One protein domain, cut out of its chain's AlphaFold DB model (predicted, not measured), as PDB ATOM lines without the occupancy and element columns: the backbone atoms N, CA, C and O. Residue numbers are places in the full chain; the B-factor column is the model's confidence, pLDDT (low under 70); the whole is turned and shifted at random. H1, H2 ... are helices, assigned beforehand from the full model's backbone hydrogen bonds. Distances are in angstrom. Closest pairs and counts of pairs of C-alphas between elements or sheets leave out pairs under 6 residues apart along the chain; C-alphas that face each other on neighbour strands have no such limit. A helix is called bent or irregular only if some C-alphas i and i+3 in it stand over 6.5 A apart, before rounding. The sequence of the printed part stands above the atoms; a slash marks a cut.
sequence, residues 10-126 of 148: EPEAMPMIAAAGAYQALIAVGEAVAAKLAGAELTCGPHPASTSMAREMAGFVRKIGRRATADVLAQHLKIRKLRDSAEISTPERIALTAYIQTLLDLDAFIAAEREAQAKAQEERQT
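This is residues 10 to 126 of the 148 residues of an uncharacterized protein of Agrobacterium vitis (UniProt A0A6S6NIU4). Two long helices, H1 and H4, lie side by side and run opposite ways, and two shorter helices, H2 and H3, pack crosswise on one side of this pair. H4 is the longest helix, and its last part sticks out well beyond the rest: residues 112 to 126, of which 112 to 125 belong to H4, stand free and make much of the length. The printed part has 117 residues with four named helices in the order H1, H2, H3, H4 and no named strand, an all-helix domain. It is loose, with a radius of gyration of the C-alphas of 17.4 A, and a rod in outline, spanning 67 by 29 by 22 A.

H1 is residues 11 to 37, 39.8 A from first to last C-alpha, and begins at C-alpha 11 at (6.296, 36.914, -1.661). It is irregular, but only just: C-alphas 12 and 15 are 6.6 A apart. H2 is residues 51 to 67, 23.3 A long, with a kink of 52 degrees near residue 61; it is irregular, with C-alphas 63 and 66 at 9.6 A. H3 is residues 70 to 79, 14.3 A long. H4 is residues 90 to 125, 52.8 A long, from C-alpha 90 at (25.602, 47.684, 20.782) to C-alpha 125 at (-3.384, 15.076, -8.965).

H1 and H4 touch at a shallow tilt of 24 degrees, opposite ways; their closest C-alphas, those of Tyr 23 and Ala 95, are 4.5 A apart. H1 touches H2 with residues 16 to 20 alone, about perpendicular at 83 degrees, closest at the C-alphas of Met 16 and Ala 58, 6.1 A. H4 touches H2 with residues 100 to 104 alone, about perpendicular at 74 degrees, closest at the C-alphas of Val 61 and Ile 100, 6.6 A. H2 and H3 touch at a steep tilt of 50 degrees, opposite ways, closest at the C-alphas of Met 57 and Leu 73, 7.1 A. H4 touches H3 with residues 93 to 100 alone, about perpendicular at 79 degrees, closest at the C-alphas of Ala 70 and Leu 96, 5.2 A. H1 and H3 are apart. In H3 and H4 every O i to N i+4 pair is within hydrogen-bond range; in H1 21 of 23 are, and in H2 11 of 13.

The C-alphas of Gly 39 and Thr 126, the two farthest apart, are 67.8 A from each other. Without the stretch that stands free, the body has 102 residues and spans 46 by 26 by 22 A. The printed part has no cut. The link from H1 to H2, residues 38 to 50, is long; that from H2 to H3 is tight, and that from H3 to H4 is short. The mean pLDDT of the printed part is 84.8, and residues 41 to 49 and 123 to 126 are under 70.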
ATOM      1  N   GLU A  10       5.236  40.792  -4.354       82.56
ATOM      2  CA  GLU A  10       5.697  39.420  -4.556       82.56
ATOM      3  C   GLU A  10       6.193  38.831  -3.221       82.56
ATOM      4  O   GLU A  10       6.902  39.528  -2.474       82.56
ATOM      5  N   PRO A  11       5.880  37.558  -2.906       81.75
ATOM      6  CA  PRO A  11       6.296  36.914  -1.661       81.75
ATOM      7  C   PRO A  11       7.800  37.039  -1.390       81.75
ATOM      8  O   PRO A  11       8.205  37.271  -0.256       81.75
ATOM      9  N   GLU A  12       8.645  36.978  -2.422       83.00
ATOM     10  CA  GLU A  12      10.107  37.074  -2.313       83.00
ATOM     11  C   GLU A  12      10.617  38.440  -1.819       83.00
ATOM     12  O   GLU A  12      11.742  38.541  -1.304       83.00
ATOM     13  N   ALA A  13       9.816  39.497  -1.984       82.75
ATOM     14  CA  ALA A  13      10.154  40.850  -1.554       82.75
ATOM     15  C   ALA A  13       9.791  41.106  -0.082       82.75
ATOM     16  O   ALA A  13      10.432  41.939   0.569       82.75
ATOM     17  N   MET A  14       8.807  40.381   0.461       87.50
ATOM     18  CA  MET A  14       8.289  40.600   1.815       87.50
ATOM     19  C   MET A  14       9.332  40.363   2.926       87.50
ATOM     20  O   MET A  14       9.431  41.223   3.808       87.50
ATOM     21  N   PRO A  15      10.172  39.303   2.891       91.38
ATOM     22  CA  PRO A  15      11.198  39.064   3.908       91.38
ATOM     23  C   PRO A  15      12.173  40.230   4.072       91.38
ATOM     24  O   PRO A  15      12.470  40.646   5.190       91.38
ATOM     25  N   MET A  16      12.637  40.804   2.957       90.31
ATOM     26  CA  MET A  16      13.559  41.942   2.969       90.31
ATOM     27  C   MET A  16      12.915  43.176   3.603       90.31
ATOM     28  O   MET A  16      13.563  43.877   4.382       90.31
ATOM     29  N   ILE A  17      11.651  43.449   3.275       87.69
ATOM     30  CA  ILE A  17      10.909  44.599   3.799       87.69
ATOM     31  C   ILE A  17      10.667  44.447   5.302       87.69
ATOM     32  O   ILE A  17      10.924  45.382   6.060       87.69
ATOM     33  N   ALA A  18      10.234  43.264   5.743       89.38
ATOM     34  CA  ALA A  18      10.025  42.969   7.157       89.38
ATOM     35  C   ALA A  18      11.333  43.069   7.955       89.38
ATOM     36  O   ALA A  18      11.373  43.729   8.994       89.38
ATOM     37  N   ALA A  19      12.423  42.492   7.440       91.12
ATOM     38  CA  ALA A  19      13.741  42.578   8.061       91.12
ATOM     39  C   ALA A  19      14.240  44.030   8.156       91.12
ATOM     40  O   ALA A  19      14.749  44.442   9.200       91.12
ATOM     41  N   ALA A  20      14.050  44.834   7.105       89.00
ATOM     42  CA  ALA A  20      14.385  46.258   7.126       89.00
ATOM     43  C   ALA A  20      13.564  47.027   8.176       89.00
ATOM     44  O   ALA A  20      14.116  47.873   8.879       89.00
ATOM     45  N   GLY A  21      12.277  46.701   8.334       87.12
ATOM     46  CA  GLY A  21      11.433  47.257   9.393       87.12
ATOM     47  C   GLY A  21      11.915  46.877  10.798       87.12
ATOM     48  O   GLY A  21      12.011  47.742  11.667       87.12
ATOM     49  N   ALA A  22      12.286  45.610  11.012       89.69
ATOM     50  CA  ALA A  22      12.834  45.135  12.285       89.69
ATOM     51  C   ALA A  22      14.143  45.853  12.649       89.69
ATOM     52  O   ALA A  22      14.303  46.315  13.780       89.69
ATOM     53  N   TYR A  23      15.045  46.014  11.675       89.75
ATOM     54  CA  TYR A  23      16.274  46.793  11.835       89.75
ATOM     55  C   TYR A  23      15.977  48.225  12.292       89.75
ATOM     56  O   TYR A  23      16.525  48.672  13.297       89.75
ATOM     57  N   GLN A  24      15.080  48.922  11.586       86.88
ATOM     58  CA  GLN A  24      14.727  50.316  11.871       86.88
ATOM     59  C   GLN A  24      14.105  50.495  13.259       86.88
ATOM     60  O   GLN A  24      14.461  51.423  13.983       86.88
ATOM     61  N   ALA A  25      13.192  49.606  13.649       87.12
ATOM     62  CA  ALA A  25      12.566  49.675  14.962       87.12
ATOM     63  C   ALA A  25      13.597  49.472  16.082       87.12
ATOM     64  O   ALA A  25      13.627  50.229  17.052       87.12
ATOM     65  N   LEU A  26      14.470  48.474  15.941       90.38
ATOM     66  CA  LEU A  26      15.417  48.112  16.991       90.38
ATOM     67  C   LEU A  26      16.581  49.087  17.115       90.38
ATOM     68  O   LEU A  26      17.014  49.333  18.240       90.38
ATOM     69  N   ILE A  27      17.059  49.670  16.012       86.50
ATOM     70  CA  ILE A  27      18.093  50.706  16.101       86.50
ATOM     71  C   ILE A  27      17.547  51.942  16.820       86.50
ATOM     72  O   ILE A  27      18.156  52.393  17.786       86.50
ATOM     73  N   ALA A  28      16.347  52.401  16.450       84.69
ATOM     74  CA  ALA A  28      15.721  53.569  17.063       84.69
ATOM     75  C   ALA A  28      15.457  53.357  18.562       84.69
ATOM     76  O   ALA A  28      15.742  54.233  19.379       84.69
ATOM     77  N   VAL A  29      14.948  52.180  18.947       87.19
ATOM     78  CA  VAL A  29      14.730  51.841  20.362       87.19
ATOM     79  C   VAL A  29      16.060  51.701  21.106       87.19
ATOM     80  O   VAL A  29      16.180  52.191  22.227       87.19
ATOM     81  N   GLY A  30      17.068  51.066  20.508       86.50
ATOM     82  CA  GLY A  30      18.379  50.892  21.134       86.50
ATOM     83  C   GLY A  30      19.093  52.222  21.388       86.50
ATOM     84  O   GLY A  30      19.633  52.431  22.474       86.50
ATOM     85  N   GLU A  31      19.039  53.145  20.428       84.62
ATOM     86  CA  GLU A  31      19.562  54.508  20.573       84.62
ATOM     87  C   GLU A  31      18.780  55.309  21.616       84.62
ATOM     88  O   GLU A  31      19.382  55.947  22.477       84.62
ATOM     89  N   ALA A  32      17.447  55.215  21.612       84.38
ATOM     90  CA  ALA A  32      16.595  55.839  22.621       84.38
ATOM     91  C   ALA A  32      16.922  55.354  24.043       84.38
ATOM     92  O   ALA A  32      16.994  56.157  24.977       84.38
ATOM     93  N   VAL A  33      17.141  54.047  24.218       86.81
ATOM     94  CA  VAL A  33      17.554  53.460  25.500       86.81
ATOM     95  C   VAL A  33      18.929  53.988  25.911       86.81
ATOM     96  O   VAL A  33      19.090  54.413  27.055       86.81
ATOM     97  N   ALA A  34      19.897  54.018  24.993       84.50
ATOM     98  CA  ALA A  34      21.236  54.533  25.269       84.50
ATOM     99  C   ALA A  34      21.213  56.019  25.667       84.50
ATOM    100  O   ALA A  34      21.810  56.389  26.679       84.50
ATOM    101  N   ALA A  35      20.467  56.853  24.937       83.69
ATOM    102  CA  ALA A  35      20.304  58.275  25.232       83.69
ATOM    103  C   ALA A  35      19.669  58.496  26.611       83.69
ATOM    104  O   ALA A  35      20.172  59.283  27.414       83.69
ATOM    105  N   LYS A  36      18.612  57.736  26.930       84.62
ATOM    106  CA  LYS A  36      17.911  57.836  28.214       84.62
ATOM    107  C   LYS A  36      18.791  57.433  29.396       84.62
ATOM    108  O   LYS A  36      18.736  58.082  30.435       84.62
ATOM    109  N   LEU A  37      19.608  56.392  29.241       86.75
ATOM    110  CA  LEU A  37      20.567  55.969  30.268       86.75
ATOM    111  C   LEU A  37      21.719  56.970  30.442       86.75
ATOM    112  O   LEU A  37      22.217  57.128  31.552       86.75
ATOM    113  N   ALA A  38      22.113  57.665  29.374       84.38
ATOM    114  CA  ALA A  38      23.153  58.691  29.403       84.38
ATOM    115  C   ALA A  38      22.664  60.063  29.910       84.38
ATOM    116  O   ALA A  38      23.471  60.982  30.039       84.38
ATOM    117  N   GLY A  39      21.362  60.230  30.177       82.38
ATOM    118  CA  GLY A  39      20.771  61.526  30.528       82.38
ATOM    119  C   GLY A  39      20.774  62.539  29.375       82.38
ATOM    120  O   GLY A  39      20.650  63.737  29.619       82.38
ATOM    121  N   ALA A  40      20.933  62.072  28.135       75.88
ATOM    122  CA  ALA A  40      20.923  62.902  26.937       75.88
ATOM    123  C   ALA A  40      19.490  63.111  26.421       75.88
ATOM    124  O   ALA A  40      18.622  62.248  26.584       75.88
ATOM    125  N   GLU A  41      19.241  64.244  25.758       64.50
ATOM    126  CA  GLU A  41      18.004  64.441  25.000       64.50
ATOM    127  C   GLU A  41      17.901  63.396  23.881       64.50
ATOM    128  O   GLU A  41      18.877  63.113  23.179       64.50
ATOM    129  N   LEU A  42      16.705  62.818  23.717       56.91
ATOM    130  CA  LEU A  42      16.417  61.902  22.620       56.91
ATOM    131  C   LEU A  42      16.525  62.655  21.293       56.91
ATOM    132  O   LEU A  42      15.577  63.287  20.834       56.91
ATOM    133  N   THR A  43      17.672  62.523  20.646       53.31
ATOM    134  CA  THR A  43      17.787  62.759  19.215       53.31
ATOM    135  C   THR A  43      17.555  61.411  18.554       53.31
ATOM    136  O   THR A  43      18.454  60.589  18.428       53.31
ATOM    137  N   CYS A  44      16.301  61.116  18.210       47.25
ATOM    138  CA  CYS A  44      16.011  60.021  17.293       47.25
ATOM    139  C   CYS A  44      16.622  60.396  15.934       47.25
ATOM    140  O   CYS A  44      16.002  61.078  15.119       47.25
ATOM    141  N   GLY A  45      17.889  60.030  15.732       42.00
ATOM    142  CA  GLY A  45      18.579  60.214  14.467       42.00
ATOM    143  C   GLY A  45      17.918  59.346  13.394       42.00
ATOM    144  O   GLY A  45      17.513  58.215  13.671       42.00
ATOM    145  N   PRO A  46      17.758  59.837  12.155       43.84
ATOM    146  CA  PRO A  46      17.182  59.023  11.106       43.84
ATOM    147  C   PRO A  46      18.266  58.094  10.576       43.84
ATOM    148  O   PRO A  46      19.233  58.574   9.995       43.84
ATOM    149  N   HIS A  47      18.071  56.781  10.638       49.56
ATOM    150  CA  HIS A  47      18.734  55.885   9.690       49.56
ATOM    151  C   HIS A  47      17.715  55.001   8.976       49.56
ATOM    152  O   HIS A  47      17.533  53.827   9.310       49.56
ATOM    153  N   PRO A  48      17.048  55.546   7.938       49.12
ATOM    154  CA  PRO A  48      16.479  54.687   6.922       49.12
ATOM    155  C   PRO A  48      17.638  53.892   6.318       49.12
ATOM    156  O   PRO A  48      18.490  54.453   5.631       49.12
ATOM    157  N   ALA A  49      17.674  52.579   6.558       59.44
ATOM    158  CA  ALA A  49      18.366  51.697   5.631       59.44
ATOM    159  C   ALA A  49      17.801  52.029   4.246       59.44
ATOM    160  O   ALA A  49      16.609  51.826   3.992       59.44
ATOM    161  N   SER A  50      18.617  52.642   3.387       71.56
ATOM    162  CA  SER A  50      18.186  52.964   2.035       71.56
ATOM    163  C   SER A  50      17.746  51.670   1.350       71.56
ATOM    164  O   SER A  50      18.248  50.586   1.658       71.56
ATOM    165  N   THR A  51      16.819  51.750   0.399       73.81
ATOM    166  CA  THR A  51      16.363  50.553  -0.326       73.81
ATOM    167  C   THR A  51      17.534  49.809  -0.984       73.81
ATOM    168  O   THR A  51      17.506  48.584  -1.089       73.81
ATOM    169  N   SER A  52      18.596  50.525  -1.375       80.25
ATOM    170  CA  SER A  52      19.835  49.928  -1.884       80.25
ATOM    171  C   SER A  52      20.622  49.186  -0.802       80.25
ATOM    172  O   SER A  52      21.032  48.050  -1.035       80.25
ATOM    173  N   MET A  53      20.781  49.769   0.388       83.94
ATOM    174  CA  MET A  53      21.433  49.116   1.525       83.94
ATOM    175  C   MET A  53      20.667  47.863   1.957       83.94
ATOM    176  O   MET A  53      21.270  46.804   2.096       83.94
ATOM    177  N   ALA A  54      19.342  47.949   2.089       85.69
ATOM    178  CA  ALA A  54      18.501  46.809   2.452       85.69
ATOM    179  C   ALA A  54      18.607  45.661   1.431       85.69
ATOM    180  O   ALA A  54      18.659  44.496   1.820       85.69
ATOM    181  N   ARG A  55      18.694  45.977   0.133       88.00
ATOM    182  CA  ARG A  55      18.889  44.976  -0.923       88.00
ATOM    183  C   ARG A  55      20.267  44.316  -0.850       88.00
ATOM    184  O   ARG A  55      20.362  43.101  -0.998       88.00
ATOM    185  N   GLU A  56      21.319  45.095  -0.613       90.62
ATOM    186  CA  GLU A  56      22.683  44.571  -0.456       90.62
ATOM    187  C   GLU A  56      22.805  43.681   0.783       90.62
ATOM    188  O   GLU A  56      23.334  42.573   0.694       90.62
ATOM    189  N   MET A  57      22.228  44.104   1.913       92.06
ATOM    190  CA  MET A  57      22.150  43.285   3.123       92.06
ATOM    191  C   MET A  57      21.429  41.963   2.848       92.06
ATOM    192  O   MET A  57      21.965  40.903   3.169       92.06
ATOM    193  N   ALA A  58      20.260  42.004   2.200       92.88
ATOM    194  CA  ALA A  58      19.498  40.799   1.891       92.88
ATOM    195  C   ALA A  58      20.266  39.852   0.965       92.88
ATOM    196  O   ALA A  58      20.338  38.651   1.227       92.88
ATOM    197  N   GLY A  59      20.878  40.384  -0.097       93.19
ATOM    198  CA  GLY A  59      21.676  39.595  -1.035       93.19
ATOM    199  C   GLY A  59      22.862  38.912  -0.355       93.19
ATOM    200  O   GLY A  59      23.116  37.727  -0.577       93.19
ATOM    201  N   PHE A  60      23.561  39.630   0.523       94.62
ATOM    202  CA  PHE A  60      24.689  39.081   1.266       94.62
ATOM    203  C   PHE A  60      24.263  38.018   2.283       94.62
ATOM    204  O   PHE A  60      24.851  36.933   2.325       94.62
ATOM    205  N   VAL A  61      23.217  38.286   3.069       95.44
ATOM    206  CA  VAL A  61      22.713  37.341   4.074       95.44
ATOM    207  C   VAL A  61      22.199  36.066   3.412       95.44
ATOM    208  O   VAL A  61      22.564  34.981   3.856       95.44
ATOM    209  N   ARG A  62      21.454  36.160   2.304       95.25
ATOM    210  CA  ARG A  62      20.995  34.986   1.538       95.25
ATOM    211  C   ARG A  62      22.156  34.155   0.990       95.25
ATOM    212  O   ARG A  62      22.081  32.931   0.984       95.25
ATOM    213  N   LYS A  63      23.257  34.797   0.587       95.06
ATOM    214  CA  LYS A  63      24.464  34.103   0.110       95.06
ATOM    215  C   LYS A  63      25.196  33.345   1.224       95.06
ATOM    216  O   LYS A  63      25.763  32.284   0.969       95.06
ATOM    217  N   ILE A  64      25.230  33.887   2.440       93.56
ATOM    218  CA  ILE A  64      25.944  33.276   3.575       93.56
ATOM    219  C   ILE A  64      25.066  32.278   4.347       93.56
ATOM    220  O   ILE A  64      25.577  31.281   4.877       93.56
ATOM    221  N   GLY A  65      23.764  32.545   4.415       92.00
ATOM    222  CA  GLY A  65      22.788  31.811   5.208       92.00
ATOM    223  C   GLY A  65      22.967  32.034   6.711       92.00
ATOM    224  O   GLY A  65      23.408  33.090   7.162       92.00
ATOM    225  N   ARG A  66      22.680  30.995   7.505       90.88
ATOM    226  CA  ARG A  66      22.689  31.013   8.985       90.88
ATOM    227  C   ARG A  66      24.035  31.366   9.633       90.88
ATOM    228  O   ARG A  66      24.086  31.603  10.831       90.88
ATOM    229  N   ARG A  67      25.119  31.407   8.855       92.38
ATOM    230  CA  ARG A  67      26.451  31.837   9.315       92.38
ATOM    231  C   ARG A  67      26.626  33.359   9.309       92.38
ATOM    232  O   ARG A  67      27.676  33.841   9.724       92.38
ATOM    233  N   ALA A  68      25.653  34.110   8.796       92.62
ATOM    234  CA  ALA A  68      25.708  35.562   8.785       92.62
ATOM    235  C   ALA A  68      25.663  36.097  10.223       92.62
ATOM    236  O   ALA A  68      24.778  35.745  10.999       92.62
ATOM    237  N   THR A  69      26.613  36.963  10.567       95.38
ATOM    238  CA  THR A  69      26.659  37.662  11.856       95.38
ATOM    239  C   THR A  69      26.619  39.170  11.637       95.38
ATOM    240  O   THR A  69      26.946  39.658  10.551       95.38
ATOM    241  N   ALA A  70      26.238  39.917  12.677       93.12
ATOM    242  CA  ALA A  70      26.191  41.375  12.626       93.12
ATOM    243  C   ALA A  70      27.550  41.992  12.244       93.12
ATOM    244  O   ALA A  70      27.594  42.871  11.387       93.12
ATOM    245  N   ASP A  71      28.655  41.493  12.809       92.75
ATOM    246  CA  ASP A  71      30.000  42.002  12.504       92.75
ATOM    247  C   ASP A  71      30.387  41.750  11.041       92.75
ATOM    248  O   ASP A  71      30.884  42.645  10.361       92.75
ATOM    249  N   VAL A  72      30.118  40.545  10.528       93.62
ATOM    250  CA  VAL A  72      30.434  40.181   9.139       93.62
ATOM    251  C   VAL A  72      29.596  41.004   8.160       93.62
ATOM    252  O   VAL A  72      30.109  41.474   7.143       93.62
ATOM    253  N   LEU A  73      28.318  41.233   8.477       92.38
ATOM    254  CA  LEU A  73      27.442  42.086   7.678       92.38
ATOM    255  C   LEU A  73      27.915  43.548   7.694       92.38
ATOM    256  O   LEU A  73      27.984  44.177   6.640       92.38
ATOM    257  N   ALA A  74      28.314  44.083   8.847       90.94
ATOM    258  CA  ALA A  74      28.838  45.444   8.948       90.94
ATOM    259  C   ALA A  74      30.163  45.628   8.194       90.94
ATOM    260  O   ALA A  74      30.337  46.615   7.475       90.94
ATOM    261  N   GLN A  75      31.073  44.654   8.286       91.94
ATOM    262  CA  GLN A  75      32.304  44.633   7.493       91.94
ATOM    263  C   GLN A  75      32.002  44.616   5.993       91.94
ATOM    264  O   GLN A  75      32.613  45.371   5.235       91.94
ATOM    265  N   HIS A  76      31.033  43.806   5.559       92.06
ATOM    266  CA  HIS A  76      30.601  43.782   4.165       92.06
ATOM    267  C   HIS A  76      30.083  45.150   3.706       92.06
ATOM    268  O   HIS A  76      30.504  45.649   2.662       92.06
ATOM    269  N   LEU A  77      29.235  45.798   4.508       89.88
ATOM    270  CA  LEU A  77      28.697  47.124   4.200       89.88
ATOM    271  C   LEU A  77      29.792  48.193   4.106       89.88
ATOM    272  O   LEU A  77      29.741  49.032   3.205       89.88
ATOM    273  N   LYS A  78      30.827  48.120   4.953       88.69
ATOM    274  CA  LYS A  78      32.014  48.981   4.826       88.69
ATOM    275  C   LYS A  78      32.755  48.740   3.513       88.69
ATOM    276  O   LYS A  78      33.067  49.691   2.804       88.69
ATOM    277  N   ILE A  79      33.009  47.478   3.154       91.50
ATOM    278  CA  ILE A  79      33.680  47.118   1.890       91.50
ATOM    279  C   ILE A  79      32.890  47.652   0.685       91.50
ATOM    280  O   ILE A  79      33.477  48.127  -0.287       91.50
ATOM    281  N   ARG A  80      31.555  47.626   0.762       89.25
ATOM    282  CA  ARG A  80      30.647  48.150  -0.269       89.25
ATOM    283  C   ARG A  80      30.470  49.673  -0.227       89.25
ATOM    284  O   ARG A  80      29.728  50.194  -1.052       89.25
ATOM    285  N   LYS A  81      31.158  50.385   0.677       87.75
ATOM    286  CA  LYS A  81      31.052  51.843   0.882       87.75
ATOM    287  C   LYS A  81      29.632  52.312   1.220       87.75
ATOM    288  O   LYS A  81      29.246  53.429   0.897       87.75
ATOM    289  N   LEU A  82      28.854  51.441   1.859       83.81
ATOM    290  CA  LEU A  82      27.519  51.741   2.384       83.81
ATOM    291  C   LEU A  82      27.561  52.128   3.868       83.81
ATOM    292  O   LEU A  82      26.529  52.423   4.459       83.81
ATOM    293  N   ARG A  83      28.751  52.079   4.473       81.50
ATOM    294  CA  ARG A  83      29.023  52.410   5.868       81.50
ATOM    295  C   ARG A  83      30.455  52.931   5.987       81.50
ATOM    296  O   ARG A  83      31.352  52.392   5.338       81.50
ATOM    297  N   ASP A  84      30.669  53.916   6.852       79.88
ATOM    298  CA  ASP A  84      31.989  54.536   7.039       79.88
ATOM    299  C   ASP A  84      32.908  53.717   7.964       79.88
ATOM    300  O   ASP A  84      34.107  53.567   7.712       79.88
ATOM    301  N   SER A  85      32.346  53.123   9.022       78.50
ATOM    302  CA  SER A  85      33.088  52.322  10.005       78.50
ATOM    303  C   SER A  85      32.747  50.834   9.933       78.50
ATOM    304  O   SER A  85      31.653  50.456   9.538       78.50
ATOM    305  N   ALA A  86      33.684  49.970  10.337       78.50
ATOM    306  CA  ALA A  86      33.417  48.535  10.518       78.50
ATOM    307  C   ALA A  86      32.984  48.231  11.955       78.50
ATOM    308  O   ALA A  86      32.422  47.173  12.217       78.50
ATOM    309  N   GLU A  87      33.276  49.142  12.878       83.88
ATOM    310  CA  GLU A  87      32.901  49.010  14.276       83.88
ATOM    311  C   GLU A  87      31.410  49.268  14.398       83.88
ATOM    312  O   GLU A  87      30.930  50.287  13.900       83.88
ATOM    313  N   ILE A  88      30.697  48.337  15.028       86.75
ATOM    314  CA  ILE A  88      29.267  48.448  15.302       86.75
ATOM    315  C   ILE A  88      29.029  48.738  16.774       86.75
ATOM    316  O   ILE A  88      29.634  48.114  17.650       86.75
ATOM    317  N   SER A  89      28.111  49.662  17.041       87.00
ATOM    318  CA  SER A  89      27.630  49.916  18.395       87.00
ATOM    319  C   SER A  89      26.755  48.757  18.895       87.00
ATOM    320  O   SER A  89      26.295  47.910  18.123       87.00
ATOM    321  N   THR A  90      26.498  48.700  20.205       88.50
ATOM    322  CA  THR A  90      25.602  47.684  20.782       88.50
ATOM    323  C   THR A  90      24.178  47.754  20.205       88.50
ATOM    324  O   THR A  90      23.668  46.702  19.811       88.50
ATOM    325  N   PRO A  91      23.537  48.937  20.073       87.88
ATOM    326  CA  PRO A  91      22.250  49.064  19.381       87.88
ATOM    327  C   PRO A  91      22.265  48.527  17.945       87.88
ATOM    328  O   PRO A  91      21.390  47.752  17.560       87.88
ATOM    329  N   GLU A  92      23.293  48.866  17.163       87.62
ATOM    330  CA  GLU A  92      23.434  48.385  15.784       87.62
ATOM    331  C   GLU A  92      23.610  46.875  15.711       87.62
ATOM    332  O   GLU A  92      23.020  46.222  14.853       87.62
ATOM    333  N   ARG A  93      24.385  46.292  16.629       91.81
ATOM    334  CA  ARG A  93      24.563  44.841  16.716       91.81
ATOM    335  C   ARG A  93      23.228  44.129  16.925       91.81
ATOM    336  O   ARG A  93      22.977  43.120  16.262       91.81
ATOM    337  N   ILE A  94      22.374  44.651  17.805       92.19
ATOM    338  CA  ILE A  94      21.029  44.111  18.054       92.19
ATOM    339  C   ILE A  94      20.181  44.222  16.784       92.19
ATOM    340  O   ILE A  94      19.623  43.223  16.328       92.19
ATOM    341  N   ALA A  95      20.140  45.408  16.173       90.88
ATOM    342  CA  ALA A  95      19.344  45.666  14.979       90.88
ATOM    343  C   ALA A  95      19.765  44.791  13.784       90.88
ATOM    344  O   ALA A  95      18.915  44.195  13.121       90.88
ATOM    345  N   LEU A  96      21.070  44.659  13.521       92.38
ATOM    346  CA  LEU A  96      21.604  43.809  12.450       92.38
ATOM    347  C   LEU A  96      21.337  42.322  12.711       92.38
ATOM    348  O   LEU A  96      21.044  41.582  11.776       92.38
ATOM    349  N   THR A  97      21.412  41.878  13.966       95.19
ATOM    350  CA  THR A  97      21.104  40.483  14.323       95.19
ATOM    351  C   THR A  97      19.639  40.165  14.050       95.19
ATOM    352  O   THR A  97      19.341  39.158  13.409       95.19
ATOM    353  N   ALA A  98      18.733  41.052  14.462       94.44
ATOM    354  CA  ALA A  98      17.312  40.894  14.192       94.44
ATOM    355  C   ALA A  98      17.006  40.925  12.693       94.44
ATOM    356  O   ALA A  98      16.272  40.067  12.217       94.44
ATOM    357  N   TYR A  99      17.631  41.831  11.931       94.19
ATOM    358  CA  TYR A  99      17.521  41.842  10.470       94.19
ATOM    359  C   TYR A  99      17.848  40.468   9.870       94.19
ATOM    360  O   TYR A  99      17.068  39.926   9.087       94.19
ATOM    361  N   ILE A 100      18.997  39.896  10.247       95.44
ATOM    362  CA  ILE A 100      19.467  38.603   9.731       95.44
ATOM    363  C   ILE A 100      18.471  37.493  10.078       95.44
ATOM    364  O   ILE A 100      18.108  36.704   9.205       95.44
ATOM    365  N   GLN A 101      18.032  37.433  11.336       96.06
ATOM    366  CA  GLN A 101      17.097  36.412  11.812       96.06
ATOM    367  C   GLN A 101      15.753  36.513  11.095       96.06
ATOM    368  O   GLN A 101      15.324  35.545  10.474       96.06
ATOM    369  N   THR A 102      15.142  37.700  11.088       95.19
ATOM    370  CA  THR A 102      13.854  37.940  10.429       95.19
ATOM    371  C   THR A 102      13.906  37.587   8.946       95.19
ATOM    372  O   THR A 102      12.993  36.933   8.449       95.19
ATOM    373  N   LEU A 103      14.975  37.966   8.239       95.38
ATOM    374  CA  LEU A 103      15.117  37.646   6.820       95.38
ATOM    375  C   LEU A 103      15.168  36.130   6.583       95.38
ATOM    376  O   LEU A 103      14.424  35.617   5.753       95.38
ATOM    377  N   LEU A 104      16.034  35.419   7.311       95.62
ATOM    378  CA  LEU A 104      16.240  33.983   7.109       95.62
ATOM    379  C   LEU A 104      15.040  33.146   7.552       95.62
ATOM    380  O   LEU A 104      14.756  32.124   6.931       95.62
ATOM    381  N   ASP A 105      14.350  33.554   8.615       96.00
ATOM    382  CA  ASP A 105      13.171  32.847   9.111       96.00
ATOM    383  C   ASP A 105      11.986  33.012   8.159       96.00
ATOM    384  O   ASP A 105      11.295  32.035   7.876       96.00
ATOM    385  N   LEU A 106      11.794  34.205   7.589       94.75
ATOM    386  CA  LEU A 106      10.745  34.437   6.594       94.75
ATOM    387  C   LEU A 106      11.061  33.782   5.245       94.75
ATOM    388  O   LEU A 106      10.165  33.202   4.637       94.75
ATOM    389  N   ASP A 107      12.320  33.808   4.791       93.75
ATOM    390  CA  ASP A 107      12.733  33.065   3.592       93.75
ATOM    391  C   ASP A 107      12.496  31.548   3.783       93.75
ATOM    392  O   ASP A 107      11.986  30.878   2.883       93.75
ATOM    393  N   ALA A 108      12.808  31.004   4.967       94.06
ATOM    394  CA  ALA A 108      12.560  29.597   5.292       94.06
ATOM    395  C   ALA A 108      11.061  29.267   5.377       94.06
ATOM    396  O   ALA A 108      10.640  28.219   4.893       94.06
ATOM    397  N   PHE A 109      10.257  30.167   5.946       94.56
ATOM    398  CA  PHE A 109       8.804  30.030   5.987       94.56
ATOM    399  C   PHE A 109       8.204  29.965   4.576       94.56
ATOM    400  O   PHE A 109       7.441  29.051   4.282       94.56
ATOM    401  N   ILE A 110       8.609  30.862   3.671       92.56
ATOM    402  CA  ILE A 110       8.137  30.850   2.276       92.56
ATOM    403  C   ILE A 110       8.501  29.534   1.580       92.56
ATOM    404  O   ILE A 110       7.681  28.978   0.847       92.56
ATOM    405  N   ALA A 111       9.715  29.024   1.798       92.19
ATOM    406  CA  ALA A 111      10.132  27.746   1.230       92.19
ATOM    407  C   ALA A 111       9.265  26.582   1.743       92.19
ATOM    408  O   ALA A 111       8.811  25.767   0.942       92.19
ATOM    409  N   ALA A 112       8.987  26.545   3.050       93.56
ATOM    410  CA  ALA A 112       8.138  25.526   3.662       93.56
ATOM    411  C   ALA A 112       6.690  25.582   3.142       93.56
ATOM    412  O   ALA A 112       6.119  24.547   2.802       93.56
ATOM    413  N   GLU A 113       6.115  26.781   3.006       92.75
ATOM    414  CA  GLU A 113       4.768  26.971   2.453       92.75
ATOM    415  C   GLU A 113       4.675  26.505   0.995       92.75
ATOM    416  O   GLU A 113       3.710  25.849   0.605       92.75
ATOM    417  N   ARG A 114       5.701  26.781   0.181       90.44
ATOM    418  CA  ARG A 114       5.760  26.298  -1.208       90.44
ATOM    419  C   ARG A 114       5.834  24.779  -1.287       90.44
ATOM    420  O   ARG A 114       5.148  24.184  -2.115       90.44
ATOM    421  N   GLU A 115       6.636  24.151  -0.434       90.00
ATOM    422  CA  GLU A 115       6.735  22.691  -0.376       90.00
ATOM    423  C   GLU A 115       5.405  22.054   0.055       90.00
ATOM    424  O   GLU A 115       4.965  21.071  -0.542       90.00
ATOM    425  N   ALA A 116       4.724  22.638   1.045       89.25
ATOM    426  CA  ALA A 116       3.408  22.182   1.486       89.25
ATOM    427  C   ALA A 116       2.353  22.305   0.373       89.25
ATOM    428  O   ALA A 116       1.568  21.381   0.156       89.25
ATOM    429  N   GLN A 117       2.359  23.414  -0.374       88.00
ATOM    430  CA  GLN A 117       1.463  23.608  -1.516       88.00
ATOM    431  C   GLN A 117       1.751  22.626  -2.656       88.00
ATOM    432  O   GLN A 117       0.806  22.110  -3.250       88.00
ATOM    433  N   ALA A 118       3.024  22.338  -2.940       86.25
ATOM    434  CA  ALA A 118       3.412  21.357  -3.950       86.25
ATOM    435  C   ALA A 118       2.906  19.951  -3.588       86.25
ATOM    436  O   ALA A 118       2.223  19.327  -4.396       86.25
ATOM    437  N   LYS A 119       3.118  19.502  -2.343       85.12
ATOM    438  CA  LYS A 119       2.605  18.207  -1.853       85.12
ATOM    439  C   LYS A 119       1.080  18.121  -1.924       85.12
ATOM    440  O   LYS A 119       0.537  17.138  -2.413       85.12
ATOM    441  N   ALA A 120       0.381  19.181  -1.517       79.75
ATOM    442  CA  ALA A 120      -1.078  19.232  -1.599       79.75
ATOM    443  C   ALA A 120      -1.600  19.218  -3.050       79.75
ATOM    444  O   ALA A 120      -2.718  18.764  -3.304       79.75
ATOM    445  N   GLN A 121      -0.828  19.734  -4.011       77.56
ATOM    446  CA  GLN A 121      -1.156  19.631  -5.433       77.56
ATOM    447  C   GLN A 121      -0.897  18.222  -5.975       77.56
ATOM    448  O   GLN A 121      -1.744  17.714  -6.705       77.56
ATOM    449  N   GLU A 122       0.207  17.580  -5.593       73.31
ATOM    450  CA  GLU A 122       0.517  16.193  -5.965       73.31
ATOM    451  C   GLU A 122      -0.560  15.220  -5.461       73.31
ATOM    452  O   GLU A 122      -1.085  14.428  -6.243       73.31
ATOM    453  N   GLU A 123      -0.989  15.350  -4.201       69.94
ATOM    454  CA  GLU A 123      -2.061  14.531  -3.613       69.94
ATOM    455  C   GLU A 123      -3.401  14.691  -4.351       69.94
ATOM    456  O   GLU A 123      -4.133  13.717  -4.539       69.94
ATOM    457  N   ARG A 124      -3.717  15.907  -4.818       64.50
ATOM    458  CA  ARG A 124      -4.922  16.182  -5.624       64.50
ATOM    459  C   ARG A 124      -4.825  15.651  -7.053       64.50
ATOM    460  O   ARG A 124      -5.862  15.444  -7.678       64.50
ATOM    461  N   GLN A 125      -3.614  15.504  -7.587       58.50
ATOM    462  CA  GLN A 125      -3.384  15.076  -8.965       58.50
ATOM    463  C   GLN A 125      -3.361  13.562  -9.129       58.50
ATOM    464  O   GLN A 125      -3.614  13.112 -10.242       58.50
ATOM    465  N   THR A 126      -3.106  12.782  -8.074       55.97
ATOM    466  CA  THR A 126      -3.302  11.325  -8.108       55.97
ATOM    467  C   THR A 126      -4.781  11.020  -8.364       55.97
ATOM    468  O   THR A 126      -5.597  11.179  -7.451       55.97
TER     469      THR A 126